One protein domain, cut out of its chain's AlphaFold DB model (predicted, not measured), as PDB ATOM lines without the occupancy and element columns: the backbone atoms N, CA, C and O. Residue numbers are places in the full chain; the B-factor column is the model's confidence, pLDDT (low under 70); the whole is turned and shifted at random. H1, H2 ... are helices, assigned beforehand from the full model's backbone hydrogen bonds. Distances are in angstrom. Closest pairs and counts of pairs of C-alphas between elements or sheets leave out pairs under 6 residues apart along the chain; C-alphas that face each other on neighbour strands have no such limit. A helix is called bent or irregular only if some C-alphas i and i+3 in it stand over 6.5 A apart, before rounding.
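AT A GLANCE: This is residues 16 to 107 of the 108 residues of an uncharacterized protein of Candidatus Komeilibacteria bacterium RIFOXYC1_FULL_37_11 (UniProt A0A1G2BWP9). Four helices form the middle of an elongated body: H3 and H5 run side by side, H6 folds back along H5, and the short H4 touches H3 and H6. H1 and H2 lie at the H3 end, H1 about perpendicular to H3, and H7 lies at the opposite end. The printed part has 92 residues with seven named helices, H1 to H7, and no named strand: all helix. It is compact, with a radius of gyration of the C-alphas of 12.9 A and spans of 38 by 21 by 17 A.

HOW THE PARTS SIT: Start at H1, residues 16 to 23, which touches H2, residues 31 to 35; the closest C-alphas, of Ile 23 and Phe 31, are 6.3 A apart. H3, residues 39 to 51, touches H1 with residues 45 to 49 alone, about perpendicular at 87 degrees, C-alphas 16 and 48 closest at 6.5 A. H3 is only just irregular: C-alphas 40 and 43 are 7.0 A apart. With residues 46 to 50 alone it touches H4, residues 55 to 60, closest C-alphas 49 and 55 at 5.4 A, and H5, residues 70 to 79, closest C-alphas 47 and 73 at 6.4 A, a shallow tilt of 18 degrees. H5 and H6, residues 83 to 91, form a hairpin, closest C-alphas 74 and 86 at 5.0 A. H7, residues 98 to 105, only just touches H5, with 3 pairs of C-alphas within 8 A, the closest those of Leu 78 and Ile 105 at 7.1 A. Every O i to N i+4 pair is within hydrogen-bond range in H1, H4, H5 and H6, against 7 of 9 in H3, 3 of 4 in H7 and 0 of 1 in H2, where 2 of 2 O i to N i+3 pairs are.

IN THESE COORDINATES: Find C-alpha 16 at (-152.269, 180.641, 237.438), where H1 begins. H3 spans 19.3 A, H5 14.3 A and H6 12.1 A. H7 ends at C-alpha 105, (-167.788, 180.876, 260.824).

THE WHOLE: The farthest C-alphas, of Glu 36 and Asp 106, are 40.0 A apart. The printed part has no cut and no long link. Look for pLDDT under 70 at residue 26, residues 98 to 102 and 104 to 107.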
ATOM      1  N   GLU A  16    -152.936 179.358 237.177       93.50
ATOM      2  CA  GLU A  16    -152.269 180.641 237.438       93.50
ATOM      3  C   GLU A  16    -151.997 181.429 236.147       93.50
ATOM      4  O   GLU A  16    -152.329 182.609 236.060       93.50
ATOM      5  N   SER A  17    -151.470 180.776 235.103       92.06
ATOM      6  CA  SER A  17    -151.214 181.431 233.812       92.06
ATOM      7  C   SER A  17    -152.502 181.885 233.124       92.06
ATOM      8  O   SER A  17    -152.487 182.895 232.424       92.06
ATOM      9  N   ILE A  18    -153.607 181.156 233.303       92.88
ATOM     10  CA  ILE A  18    -154.925 181.549 232.787       92.88
ATOM     11  C   ILE A  18    -155.407 182.807 233.506       92.88
ATOM     12  O   ILE A  18    -155.767 183.792 232.863       92.88
ATOM     13  N   VAL A  19    -155.368 182.789 234.838       93.44
ATOM     14  CA  VAL A  19    -155.807 183.915 235.663       93.44
ATOM     15  C   VAL A  19    -155.009 185.180 235.331       93.44
ATOM     16  O   VAL A  19    -155.609 186.213 235.041       93.44
ATOM     17  N   ILE A  20    -153.679 185.082 235.276       89.94
ATOM     18  CA  ILE A  20    -152.794 186.226 235.026       89.94
ATOM     19  C   ILE A  20    -152.923 186.760 233.594       89.94
ATOM     20  O   ILE A  20    -153.037 187.967 233.422       89.94
ATOM     21  N   ASN A  21    -152.895 185.898 232.572       87.94
ATOM     22  CA  ASN A  21    -152.755 186.359 231.182       87.94
ATOM     23  C   ASN A  21    -154.083 186.568 230.443       87.94
ATOM     24  O   ASN A  21    -154.085 187.156 229.366       87.94
ATOM     25  N   TYR A  22    -155.194 186.034 230.958       87.62
ATOM     26  CA  TYR A  22    -156.488 186.093 230.268       87.62
ATOM     27  C   TYR A  22    -157.552 186.784 231.118       87.62
ATOM     28  O   TYR A  22    -158.317 187.604 230.618       87.62
ATOM     29  N   ILE A  23    -157.593 186.498 232.420       87.88
ATOM     30  CA  ILE A  23    -158.673 187.004 233.272       87.88
ATOM     31  C   ILE A  23    -158.342 188.388 233.853       87.88
ATOM     32  O   ILE A  23    -159.244 189.198 234.017       87.88
ATOM     33  N   PHE A  24    -157.082 188.709 234.148       83.56
ATOM     34  CA  PHE A  24    -156.742 189.984 234.801       83.56
ATOM     35  C   PHE A  24    -156.720 191.204 233.883       83.56
ATOM     36  O   PHE A  24    -156.963 192.316 234.349       83.56
ATOM     37  N   ASP A  25    -156.428 191.016 232.598       70.12
ATOM     38  CA  ASP A  25    -156.144 192.133 231.691       70.12
ATOM     39  C   ASP A  25    -157.393 192.962 231.318       70.12
ATOM     40  O   ASP A  25    -157.270 194.013 230.688       70.12
ATOM     41  N   MET A  26    -158.600 192.541 231.723       69.19
ATOM     42  CA  MET A  26    -159.860 193.229 231.416       69.19
ATOM     43  C   MET A  26    -160.680 193.549 232.672       69.19
ATOM     44  O   MET A  26    -160.705 192.772 233.619       69.19
ATOM     45  N   GLU A  27    -161.435 194.656 232.645       71.88
ATOM     46  CA  GLU A  27    -162.251 195.157 233.773       71.88
ATOM     47  C   GLU A  27    -163.202 194.099 234.375       71.88
ATOM     48  O   GLU A  27    -163.409 194.079 235.584       71.88
ATOM     49  N   ASN A  28    -163.731 193.191 233.546       70.50
ATOM     50  CA  ASN A  28    -164.584 192.068 233.965       70.50
ATOM     51  C   ASN A  28    -163.963 190.684 233.691       70.50
ATOM     52  O   ASN A  28    -164.653 189.679 233.851       70.50
ATOM     53  N   GLY A  29    -162.697 190.647 233.265       79.81
ATOM     54  CA  GLY A  29    -161.959 189.473 232.797       79.81
ATOM     55  C   GLY A  29    -162.457 188.828 231.499       79.81
ATOM     56  O   GLY A  29    -163.653 188.820 231.200       79.81
ATOM     57  N   ASP A  30    -161.534 188.257 230.717       87.81
ATOM     58  CA  ASP A  30    -161.884 187.410 229.573       87.81
ATOM     59  C   ASP A  30    -162.034 185.953 230.017       87.81
ATOM     60  O   ASP A  30    -161.081 185.179 230.107       87.81
ATOM     61  N   PHE A  31    -163.276 185.577 230.305       92.62
ATOM     62  CA  PHE A  31    -163.637 184.207 230.665       92.62
ATOM     63  C   PHE A  31    -163.914 183.312 229.447       92.62
ATOM     64  O   PHE A  31    -164.228 182.141 229.641       92.62
ATOM     65  N   GLY A  32    -163.789 183.812 228.209       91.38
ATOM     66  CA  GLY A  32    -163.944 182.992 227.000       91.38
ATOM     67  C   GLY A  32    -162.919 181.857 226.921       91.38
ATOM     68  O   GLY A  32    -163.208 180.792 226.389       91.38
ATOM     69  N   ILE A  33    -161.758 182.032 227.562       91.38
ATOM     70  CA  ILE A  33    -160.736 180.987 227.713       91.38
ATOM     71  C   ILE A  33    -161.269 179.704 228.376       91.38
ATOM     72  O   ILE A  33    -160.738 178.627 228.125       91.38
ATOM     73  N   LEU A  34    -162.331 179.792 229.188       93.75
ATOM     74  CA  LEU A  34    -162.954 178.633 229.839       93.75
ATOM     75  C   LEU A  34    -163.636 177.676 228.851       93.75
ATOM     76  O   LEU A  34    -163.790 176.498 229.160       93.75
ATOM     77  N   ASP A  35    -164.018 178.143 227.661       92.31
ATOM     78  CA  ASP A  35    -164.551 177.266 226.610       92.31
ATOM     79  C   ASP A  35    -163.443 176.498 225.868       92.31
ATOM     80  O   ASP A  35    -163.708 175.492 225.212       92.31
ATOM     81  N   GLU A  36    -162.193 176.942 226.014       91.06
ATOM     82  CA  GLU A  36    -161.024 176.437 225.289       91.06
ATOM     83  C   GLU A  36    -160.126 175.511 226.134       91.06
ATOM     84  O   GLU A  36    -159.180 174.898 225.614       91.06
ATOM     85  N   VAL A  37    -160.408 175.400 227.437       90.75
ATOM     86  CA  VAL A  37    -159.689 174.550 228.397       90.75
ATOM     87  C   VAL A  37    -160.587 173.447 228.963       90.75
ATOM     88  O   VAL A  37    -161.812 173.487 228.884       90.75
ATOM     89  N   LYS A  38    -159.970 172.407 229.533       91.44
ATOM     90  CA  LYS A  38    -160.706 171.269 230.103       91.44
ATOM     91  C   LYS A  38    -161.463 171.708 231.364       91.44
ATOM     92  O   LYS A  38    -160.856 172.279 232.266       91.44
ATOM     93  N   SER A  39    -162.739 171.336 231.499       93.62
ATOM     94  CA  SER A  39    -163.534 171.668 232.697       93.62
ATOM     95  C   SER A  39    -162.898 171.172 234.002       93.62
ATOM     96  O   SER A  39    -162.996 171.831 235.030       93.62
ATOM     97  N   ALA A  40    -162.123 170.083 233.939       92.88
ATOM     98  CA  ALA A  40    -161.357 169.539 235.061       92.88
ATOM     99  C   ALA A  40    -160.384 170.537 235.728       92.88
ATOM    100  O   ALA A  40    -159.972 170.306 236.866       92.88
ATOM    101  N   ILE A  41    -160.002 171.633 235.056       94.81
ATOM    102  CA  ILE A  41    -159.159 172.684 235.652       94.81
ATOM    103  C   ILE A  41    -159.947 173.906 236.146       94.81
ATOM    104  O   ILE A  41    -159.366 174.768 236.800       94.81
ATOM    105  N   HIS A  42    -161.260 173.987 235.898       96.69
ATOM    106  CA  HIS A  42    -162.080 175.148 236.271       96.69
ATOM    107  C   HIS A  42    -162.104 175.369 237.787       96.69
ATOM    108  O   HIS A  42    -161.978 176.510 238.228       96.69
ATOM    109  N   GLN A  43    -162.161 174.295 238.585       97.44
ATOM    110  CA  GLN A  43    -162.059 174.385 240.047       97.44
ATOM    111  C   GLN A  43    -160.757 175.070 240.483       97.44
ATOM    112  O   GLN A  43    -160.762 175.938 241.351       97.44
ATOM    113  N   GLN A  44    -159.634 174.715 239.854       97.62
ATOM    114  CA  GLN A  44    -158.331 175.286 240.193       97.62
ATOM    115  C   GLN A  44    -158.251 176.763 239.793       97.62
ATOM    116  O   GLN A  44    -157.698 177.560 240.541       97.62
ATOM    117  N   ILE A  45    -158.848 177.147 238.659       97.06
ATOM    118  CA  ILE A  45    -158.944 178.552 238.231       97.06
ATOM    119  C   ILE A  45    -159.800 179.362 239.218       97.06
ATOM    120  O   ILE A  45    -159.423 180.471 239.589       97.06
ATOM    121  N   ALA A  46    -160.930 178.815 239.681       97.56
ATOM    122  CA  ALA A  46    -161.799 179.483 240.649       97.56
ATOM    123  C   ALA A  46    -161.089 179.717 241.994       97.56
ATOM    124  O   ALA A  46    -161.121 180.828 242.525       97.56
ATOM    125  N   LEU A  47    -160.400 178.700 242.518       97.50
ATOM    126  CA  LEU A  47    -159.608 178.823 243.746       97.50
ATOM    127  C   LEU A  47    -158.447 179.810 243.580       97.50
ATOM    128  O   LEU A  47    -158.166 180.590 244.487       97.50
ATOM    129  N   GLU A  48    -157.811 179.829 242.410       96.94
ATOM    130  CA  GLU A  48    -156.745 180.777 242.102       96.94
ATOM    131  C   GLU A  48    -157.254 182.224 242.094       96.94
ATOM    132  O   GLU A  48    -156.620 183.086 242.697       96.94
ATOM    133  N   LEU A  49    -158.437 182.490 241.518       95.56
ATOM    134  CA  LEU A  49    -159.087 183.807 241.589       95.56
ATOM    135  C   LEU A  49    -159.359 184.245 243.030       95.56
ATOM    136  O   LEU A  49    -159.190 185.420 243.349       95.56
ATOM    137  N   VAL A  50    -159.755 183.330 243.915       95.31
ATOM    138  CA  VAL A  50    -159.908 183.643 245.345       95.31
ATOM    139  C   VAL A  50    -158.549 183.962 245.972       95.31
ATOM    140  O   VAL A  50    -158.403 185.006 246.606       95.31
ATOM    141  N   ARG A  51    -157.534 183.123 245.732       94.25
ATOM    142  CA  ARG A  51    -156.178 183.255 246.296       94.25
ATOM    143  C   ARG A  51    -155.529 184.604 245.987       94.25
ATOM    144  O   ARG A  51    -154.844 185.171 246.833       94.25
ATOM    145  N   VAL A  52    -155.740 185.114 244.780       92.25
ATOM    146  CA  VAL A  52    -155.194 186.395 244.295       92.25
ATOM    147  C   VAL A  52    -156.098 187.601 244.596       92.25
ATOM    148  O   VAL A  52    -155.832 188.701 244.115       92.25
ATOM    149  N   GLY A  53    -157.171 187.421 245.376       91.56
ATOM    150  CA  GLY A  53    -158.077 188.500 245.786       91.56
ATOM    151  C   GLY A  53    -159.078 188.946 244.713       91.56
ATOM    152  O   GLY A  53    -159.705 189.994 244.843       91.56
ATOM    153  N   GLN A  54    -159.259 188.152 243.659       93.00
ATOM    154  CA  GLN A  54    -160.169 188.403 242.535       93.00
ATOM    155  C   GLN A  54    -161.466 187.590 242.627       93.00
ATOM    156  O   GLN A  54    -162.165 187.373 241.635       93.00
ATOM    157  N   GLY A  55    -161.851 187.180 243.836       93.62
ATOM    158  CA  GLY A  55    -163.078 186.423 244.071       93.62
ATOM    159  C   GLY A  55    -164.359 187.144 243.620       93.62
ATOM    160  O   GLY A  55    -165.333 186.497 243.245       93.62
ATOM    161  N   LYS A  56    -164.355 188.481 243.533       92.88
ATOM    162  CA  LYS A  56    -165.472 189.247 242.944       92.88
ATOM    163  C   LYS A  56    -165.675 188.955 241.453       92.88
ATOM    164  O   LYS A  56    -166.822 188.870 241.017       92.88
ATOM    165  N   LEU A  57    -164.594 188.763 240.686       93.56
ATOM    166  CA  LEU A  57    -164.679 188.373 239.273       93.56
ATOM    167  C   LEU A  57    -165.264 186.965 239.128       93.56
ATOM    168  O   LEU A  57    -166.094 186.744 238.247       93.56
ATOM    169  N   LEU A  58    -164.889 186.045 240.029       94.88
ATOM    170  CA  LEU A  58    -165.490 184.712 240.116       94.88
ATOM    171  C   LEU A  58    -167.001 184.804 240.376       94.88
ATOM    172  O   LEU A  58    -167.780 184.212 239.636       94.88
ATOM    173  N   ALA A  59    -167.431 185.585 241.369       94.06
ATOM    174  CA  ALA A  59    -168.850 185.716 241.706       94.06
ATOM    175  C   ALA A  59    -169.697 186.331 240.578       94.06
ATOM    176  O   ALA A  59    -170.869 185.991 240.420       94.06
ATOM    177  N   GLY A  60    -169.112 187.232 239.783       93.31
ATOM    178  CA  GLY A  60    -169.771 187.830 238.621       93.31
ATOM    179  C   GLY A  60    -169.883 186.908 237.400       93.31
ATOM    180  O   GLY A  60    -170.667 187.207 236.507       93.31
ATOM    181  N   ASN A  61    -169.120 185.809 237.355       93.69
ATOM    182  CA  ASN A  61    -169.005 184.924 236.187       93.69
ATOM    183  C   ASN A  61    -169.167 183.435 236.549       93.69
ATOM    184  O   ASN A  61    -168.694 182.563 235.818       93.69
ATOM    185  N   LEU A  62    -169.792 183.127 237.691       93.56
ATOM    186  CA  LEU A  62    -169.858 181.771 238.247       93.56
ATOM    187  C   LEU A  62    -170.535 180.765 237.296       93.56
ATOM    188  O   LEU A  62    -170.199 179.585 237.302       93.56
ATOM    189  N   ASP A  63    -171.457 181.238 236.459       93.31
ATOM    190  CA  ASP A  63    -172.188 180.477 235.443       93.31
ATOM    191  C   ASP A  63    -171.313 179.978 234.282       93.31
ATOM    192  O   ASP A  63    -171.676 179.011 233.613       93.31
ATOM    193  N   LYS A  64    -170.145 180.594 234.058       94.75
ATOM    194  CA  LYS A  64    -169.182 180.168 233.029       94.75
ATOM    195  C   LYS A  64    -168.310 178.999 233.478       94.75
ATOM    196  O   LYS A  64    -167.711 178.303 232.656       94.75
ATOM    197  N   PHE A  65    -168.214 178.777 234.784       95.69
ATOM    198  CA  PHE A  65    -167.447 177.672 235.334       95.69
ATOM    199  C   PHE A  65    -168.268 176.380 235.306       95.69
ATOM    200  O   PHE A  65    -169.485 176.377 235.473       95.69
ATOM    201  N   LYS A  66    -167.577 175.259 235.105       95.00
ATOM    202  CA  LYS A  66    -168.161 173.917 235.041       95.00
ATOM    203  C   LYS A  66    -167.503 173.076 236.122       95.00
ATOM    204  O   LYS A  66    -166.363 173.349 236.488       95.00
ATOM    205  N   ASP A  67    -168.232 172.082 236.617       94.25
ATOM    206  CA  ASP A  67    -167.721 171.088 237.567       94.25
ATOM    207  C   ASP A  67    -167.115 171.704 238.845       94.25
ATOM    208  O   ASP A  67    -166.122 171.210 239.378       94.25
ATOM    209  N   LEU A  68    -167.706 172.805 239.332       94.50
ATOM    210  CA  LEU A  68    -167.260 173.460 240.559       94.50
ATOM    211  C   LEU A  68    -167.745 172.729 241.808       94.50
ATOM    212  O   LEU A  68    -168.948 172.534 241.997       94.50
ATOM    213  N   ASP A  69    -166.819 172.486 242.731       94.25
ATOM    214  CA  ASP A  69    -167.147 172.282 244.136       94.25
ATOM    215  C   ASP A  69    -167.299 173.657 244.801       94.25
ATOM    216  O   ASP A  69    -166.347 174.262 245.311       94.25
ATOM    217  N   LYS A  70    -168.525 174.185 244.743       91.12
ATOM    218  CA  LYS A  70    -168.859 175.497 245.310       91.12
ATOM    219  C   LYS A  70    -168.722 175.525 246.830       91.12
ATOM    220  O   LYS A  70    -168.419 176.582 247.375       91.12
ATOM    221  N   ARG A  71    -168.915 174.392 247.512       90.69
ATOM    222  CA  ARG A  71    -168.744 174.311 248.964       90.69
ATOM    223  C   ARG A  71    -167.283 174.551 249.332       90.69
ATOM    224  O   ARG A  71    -167.019 175.416 250.161       90.69
ATOM    225  N   GLN A  72    -166.354 173.870 248.659       93.00
ATOM    226  CA  GLN A  72    -164.920 174.078 248.870       93.00
ATOM    227  C   GLN A  72    -164.510 175.537 248.617       93.00
ATOM    228  O   GLN A  72    -163.715 176.103 249.367       93.00
ATOM    229  N   ILE A  73    -165.053 176.162 247.567       94.75
ATOM    230  CA  ILE A  73    -164.784 177.573 247.256       94.75
ATOM    231  C   ILE A  73    -165.250 178.471 248.404       94.75
ATOM    232  O   ILE A  73    -164.495 179.330 248.849       94.75
ATOM    233  N   VAL A  74    -166.469 178.266 248.906       93.06
ATOM    234  CA  VAL A  74    -167.009 179.066 250.012       93.06
ATOM    235  C   VAL A  74    -166.205 178.867 251.298       93.06
ATOM    236  O   VAL A  74    -165.879 179.853 251.952       93.06
ATOM    237  N   GLU A  75    -165.836 177.629 251.634       90.62
ATOM    238  CA  GLU A  75    -164.964 177.321 252.778       90.62
ATOM    239  C   GLU A  75    -163.616 178.055 252.654       90.62
ATOM    240  O   GLU A  75    -163.214 178.762 253.575       90.62
ATOM    241  N   THR A  76    -162.989 178.008 251.475       93.31
ATOM    242  CA  THR A  76    -161.725 178.715 251.189       93.31
ATOM    243  C   THR A  76    -161.861 180.236 251.353       93.31
ATOM    244  O   THR A  76    -160.967 180.900 251.877       93.31
ATOM    245  N   ILE A  77    -162.982 180.819 250.912       93.81
ATOM    246  CA  ILE A  77    -163.242 182.259 251.055       93.81
ATOM    247  C   ILE A  77    -163.432 182.639 252.532       93.81
ATOM    248  O   ILE A  77    -162.901 183.662 252.967       93.81
ATOM    249  N   LEU A  78    -164.137 181.818 253.315       91.25
ATOM    250  CA  LEU A  78    -164.321 182.039 254.754       91.25
ATOM    251  C   LEU A  78    -162.992 181.963 255.510       91.25
ATOM    252  O   LEU A  78    -162.715 182.823 256.340       91.25
ATOM    253  N   GLU A  79    -162.126 181.007 255.167       89.75
ATOM    254  CA  GLU A  79    -160.765 180.918 255.718       89.75
ATOM    255  C   GLU A  79    -159.914 182.161 255.402       89.75
ATOM    256  O   GLU A  79    -159.022 182.519 256.173       89.75
ATOM    257  N   SER A  80    -160.201 182.853 254.292       89.38
ATOM    258  CA  SER A  80    -159.563 184.132 253.945       89.38
ATOM    259  C   SER A  80    -160.169 185.351 254.661       89.38
ATOM    260  O   SER A  80    -159.591 186.439 254.612       89.38
ATOM    261  N   GLY A  81    -161.307 185.178 255.344       89.44
ATOM    262  CA  GLY A  81    -162.009 186.218 256.101       89.44
ATOM    263  C   GLY A  81    -162.975 187.091 255.290       89.44
ATOM    264  O   GLY A  81    -163.423 188.120 255.798       89.44
ATOM    265  N   ASP A  82    -163.302 186.732 254.042       92.12
ATOM    266  CA  ASP A  82    -164.259 187.486 253.213       92.12
ATOM    267  C   ASP A  82    -165.680 186.896 253.290       92.12
ATOM    268  O   ASP A  82    -166.220 186.315 252.344       92.12
ATOM    269  N   ASP A  83    -166.323 187.081 254.445       90.00
ATOM    270  CA  ASP A  83    -167.693 186.625 254.710       90.00
ATOM    271  C   ASP A  83    -168.718 187.125 253.682       90.00
ATOM    272  O   ASP A  83    -169.729 186.463 253.421       90.00
ATOM    273  N   PHE A  84    -168.509 188.329 253.142       90.94
ATOM    274  CA  PHE A  84    -169.427 188.926 252.178       90.94
ATOM    275  C   PHE A  84    -169.388 188.152 250.863       90.94
ATOM    276  O   PHE A  84    -170.435 187.743 250.356       90.94
ATOM    277  N   LEU A  85    -168.185 187.905 250.342       93.06
ATOM    278  CA  LEU A  85    -168.008 187.127 249.128       93.06
ATOM    279  C   LEU A  85    -168.495 185.681 249.308       93.06
ATOM    280  O   LEU A  85    -169.180 185.159 248.428       93.06
ATOM    281  N   ALA A  86    -168.210 185.058 250.455       92.38
ATOM    282  CA  ALA A  86    -168.681 183.711 250.779       92.38
ATOM    283  C   ALA A  86    -170.213 183.607 250.683       92.38
ATOM    284  O   ALA A  86    -170.746 182.718 250.015       92.38
ATOM    285  N   LYS A  87    -170.931 184.567 251.282       89.31
ATOM    286  CA  LYS A  87    -172.400 184.649 251.214       89.31
ATOM    287  C   LYS A  87    -172.904 184.903 249.796       89.31
ATOM    288  O   LYS A  87    -173.936 184.352 249.421       89.31
ATOM    289  N   GLN A  88    -172.195 185.717 249.012       91.44
ATOM    290  CA  GLN A  88    -172.562 185.987 247.624       91.44
ATOM    291  C   GLN A  88    -172.483 184.717 246.766       91.44
ATOM    292  O   GLN A  88    -173.455 184.396 246.085       91.44
ATOM    293  N   ILE A  89    -171.373 183.974 246.835       91.56
ATOM    294  CA  ILE A  89    -171.201 182.712 246.095       91.56
ATOM    295  C   ILE A  89    -172.209 181.657 246.563       91.56
ATOM    296  O   ILE A  89    -172.845 181.001 245.738       91.56
ATOM    297  N   ALA A  90    -172.399 181.514 247.878       90.56
ATOM    298  CA  ALA A  90    -173.361 180.567 248.431       90.56
ATOM    299  C   ALA A  90    -174.801 180.878 247.995       90.56
ATOM    300  O   ALA A  90    -175.533 179.976 247.608       90.56
ATOM    301  N   GLY A  91    -175.192 182.156 247.959       88.94
ATOM    302  CA  GLY A  91    -176.519 182.573 247.492       88.94
ATOM    303  C   GLY A  91    -176.784 182.307 246.004       88.94
ATOM    304  O   GLY A  91    -177.938 182.315 245.581       88.94
ATOM    305  N   GLN A  92    -175.744 182.054 245.203       88.25
ATOM    306  CA  GLN A  92    -175.849 181.688 243.786       88.25
ATOM    307  C   GLN A  92    -175.967 180.169 243.566       88.25
ATOM    308  O   GLN A  92    -175.871 179.693 242.429       88.25
ATOM    309  N   THR A  93    -176.141 179.376 244.626       74.06
ATOM    310  CA  THR A  93    -176.294 177.927 244.509       74.06
ATOM    311  C   THR A  93    -177.300 177.360 245.500       74.06
ATOM    312  O   THR A  93    -177.414 177.826 246.624       74.06
ATOM    313  N   SER A  94    -178.026 176.323 245.086       73.06
ATOM    314  CA  SER A  94    -178.861 175.518 245.987       73.06
ATOM    315  C   SER A  94    -178.044 174.546 246.836       73.06
ATOM    316  O   SER A  94    -178.552 174.000 247.804       73.06
ATOM    317  N   ASP A  95    -176.788 174.307 246.453       71.50
ATOM    318  CA  ASP A  95    -175.968 173.213 246.989       71.50
ATOM    319  C   ASP A  95    -175.277 173.561 248.317       71.50
ATOM    320  O   ASP A  95    -174.595 172.723 248.904       71.50
ATOM    321  N   VAL A  96    -175.414 174.807 248.778       74.56
ATOM    322  CA  VAL A  96    -174.813 175.308 250.017       74.56
ATOM    323  C   VAL A  96    -175.929 175.844 250.904       74.56
ATOM    324  O   VAL A  96    -176.447 176.938 250.688       74.56
ATOM    325  N   GLU A  97    -176.297 175.066 251.918       71.44
ATOM    326  CA  GLU A  97    -177.267 175.484 252.929       71.44
ATOM    327  C   GLU A  97    -176.640 176.539 253.854       71.44
ATOM    328  O   GLU A  97    -175.539 176.360 254.379       71.44
ATOM    329  N   PHE A  98    -177.349 177.643 254.108       65.31
ATOM    330  CA  PHE A  98    -176.858 178.733 254.969       65.31
ATOM    331  C   PHE A  98    -176.490 178.271 256.389       65.31
ATOM    332  O   PHE A  98    -175.619 178.864 257.028       65.31
ATOM    333  N   GLU A  99    -177.131 177.212 256.887       68.25
ATOM    334  CA  GLU A  99    -176.838 176.635 258.202       68.25
ATOM    335  C   GLU A  99    -175.442 175.991 258.269       68.25
ATOM    336  O   GLU A  99    -174.797 176.014 259.322       68.25
ATOM    337  N   ASP A 100    -174.932 175.470 257.149       69.94
ATOM    338  CA  ASP A 100    -173.581 174.910 257.076       69.94
ATOM    339  C   ASP A 100    -172.512 176.006 257.151       69.94
ATOM    340  O   ASP A 100    -171.464 175.801 257.765       69.94
ATOM    341  N   LEU A 101    -172.810 177.200 256.630       67.81
ATOM    342  CA  LEU A 101    -171.918 178.361 256.708       67.81
ATOM    343  C   LEU A 101    -171.782 178.906 258.126       67.81
ATOM    344  O   LEU A 101    -170.674 179.245 258.542       67.81
ATOM    345  N   GLY A 102    -172.878 178.946 258.892       66.94
ATOM    346  CA  GLY A 102    -172.845 179.387 260.290       66.94
ATOM    347  C   GLY A 102    -171.885 178.546 261.139       66.94
ATOM    348  O   GLY A 102    -171.082 179.086 261.892       66.94
ATOM    349  N   LYS A 103    -171.875 177.222 260.928       70.94
ATOM    350  CA  LYS A 103    -170.974 176.292 261.634       70.94
ATOM    351  C   LYS A 103    -169.503 176.434 261.237       70.94
ATOM    352  O   LYS A 103    -168.647 175.973 261.991       70.94
ATOM    353  N   ILE A 104    -169.214 176.961 260.047       68.50
ATOM    354  CA  ILE A 104    -167.844 177.221 259.590       68.50
ATOM    355  C   ILE A 104    -167.336 178.509 260.239       68.50
ATOM    356  O   ILE A 104    -166.267 178.487 260.835       68.50
ATOM    357  N   ILE A 105    -168.135 179.581 260.214       62.22
ATOM    358  CA  ILE A 105    -167.788 180.876 260.824       62.22
ATOM    359  C   ILE A 105    -167.542 180.732 262.332       62.22
ATOM    360  O   ILE A 105    -166.558 181.255 262.838       62.22
ATOM    361  N   ASP A 106    -168.370 179.963 263.045       69.25
ATOM    362  CA  ASP A 106    -168.222 179.761 264.496       69.25
ATOM    363  C   ASP A 106    -166.957 178.965 264.902       69.25
ATOM    364  O   ASP A 106    -166.661 178.842 266.094       69.25
ATOM    365  N   LYS A 107    -166.228 178.372 263.945       63.88
ATOM    366  CA  LYS A 107    -165.028 177.547 264.190       63.88
ATOM    367  C   LYS A 107    -163.697 178.253 263.906       63.88
ATOM    368  O   LYS A 107    -162.663 177.664 264.233       63.88
TER     369      LYS A 107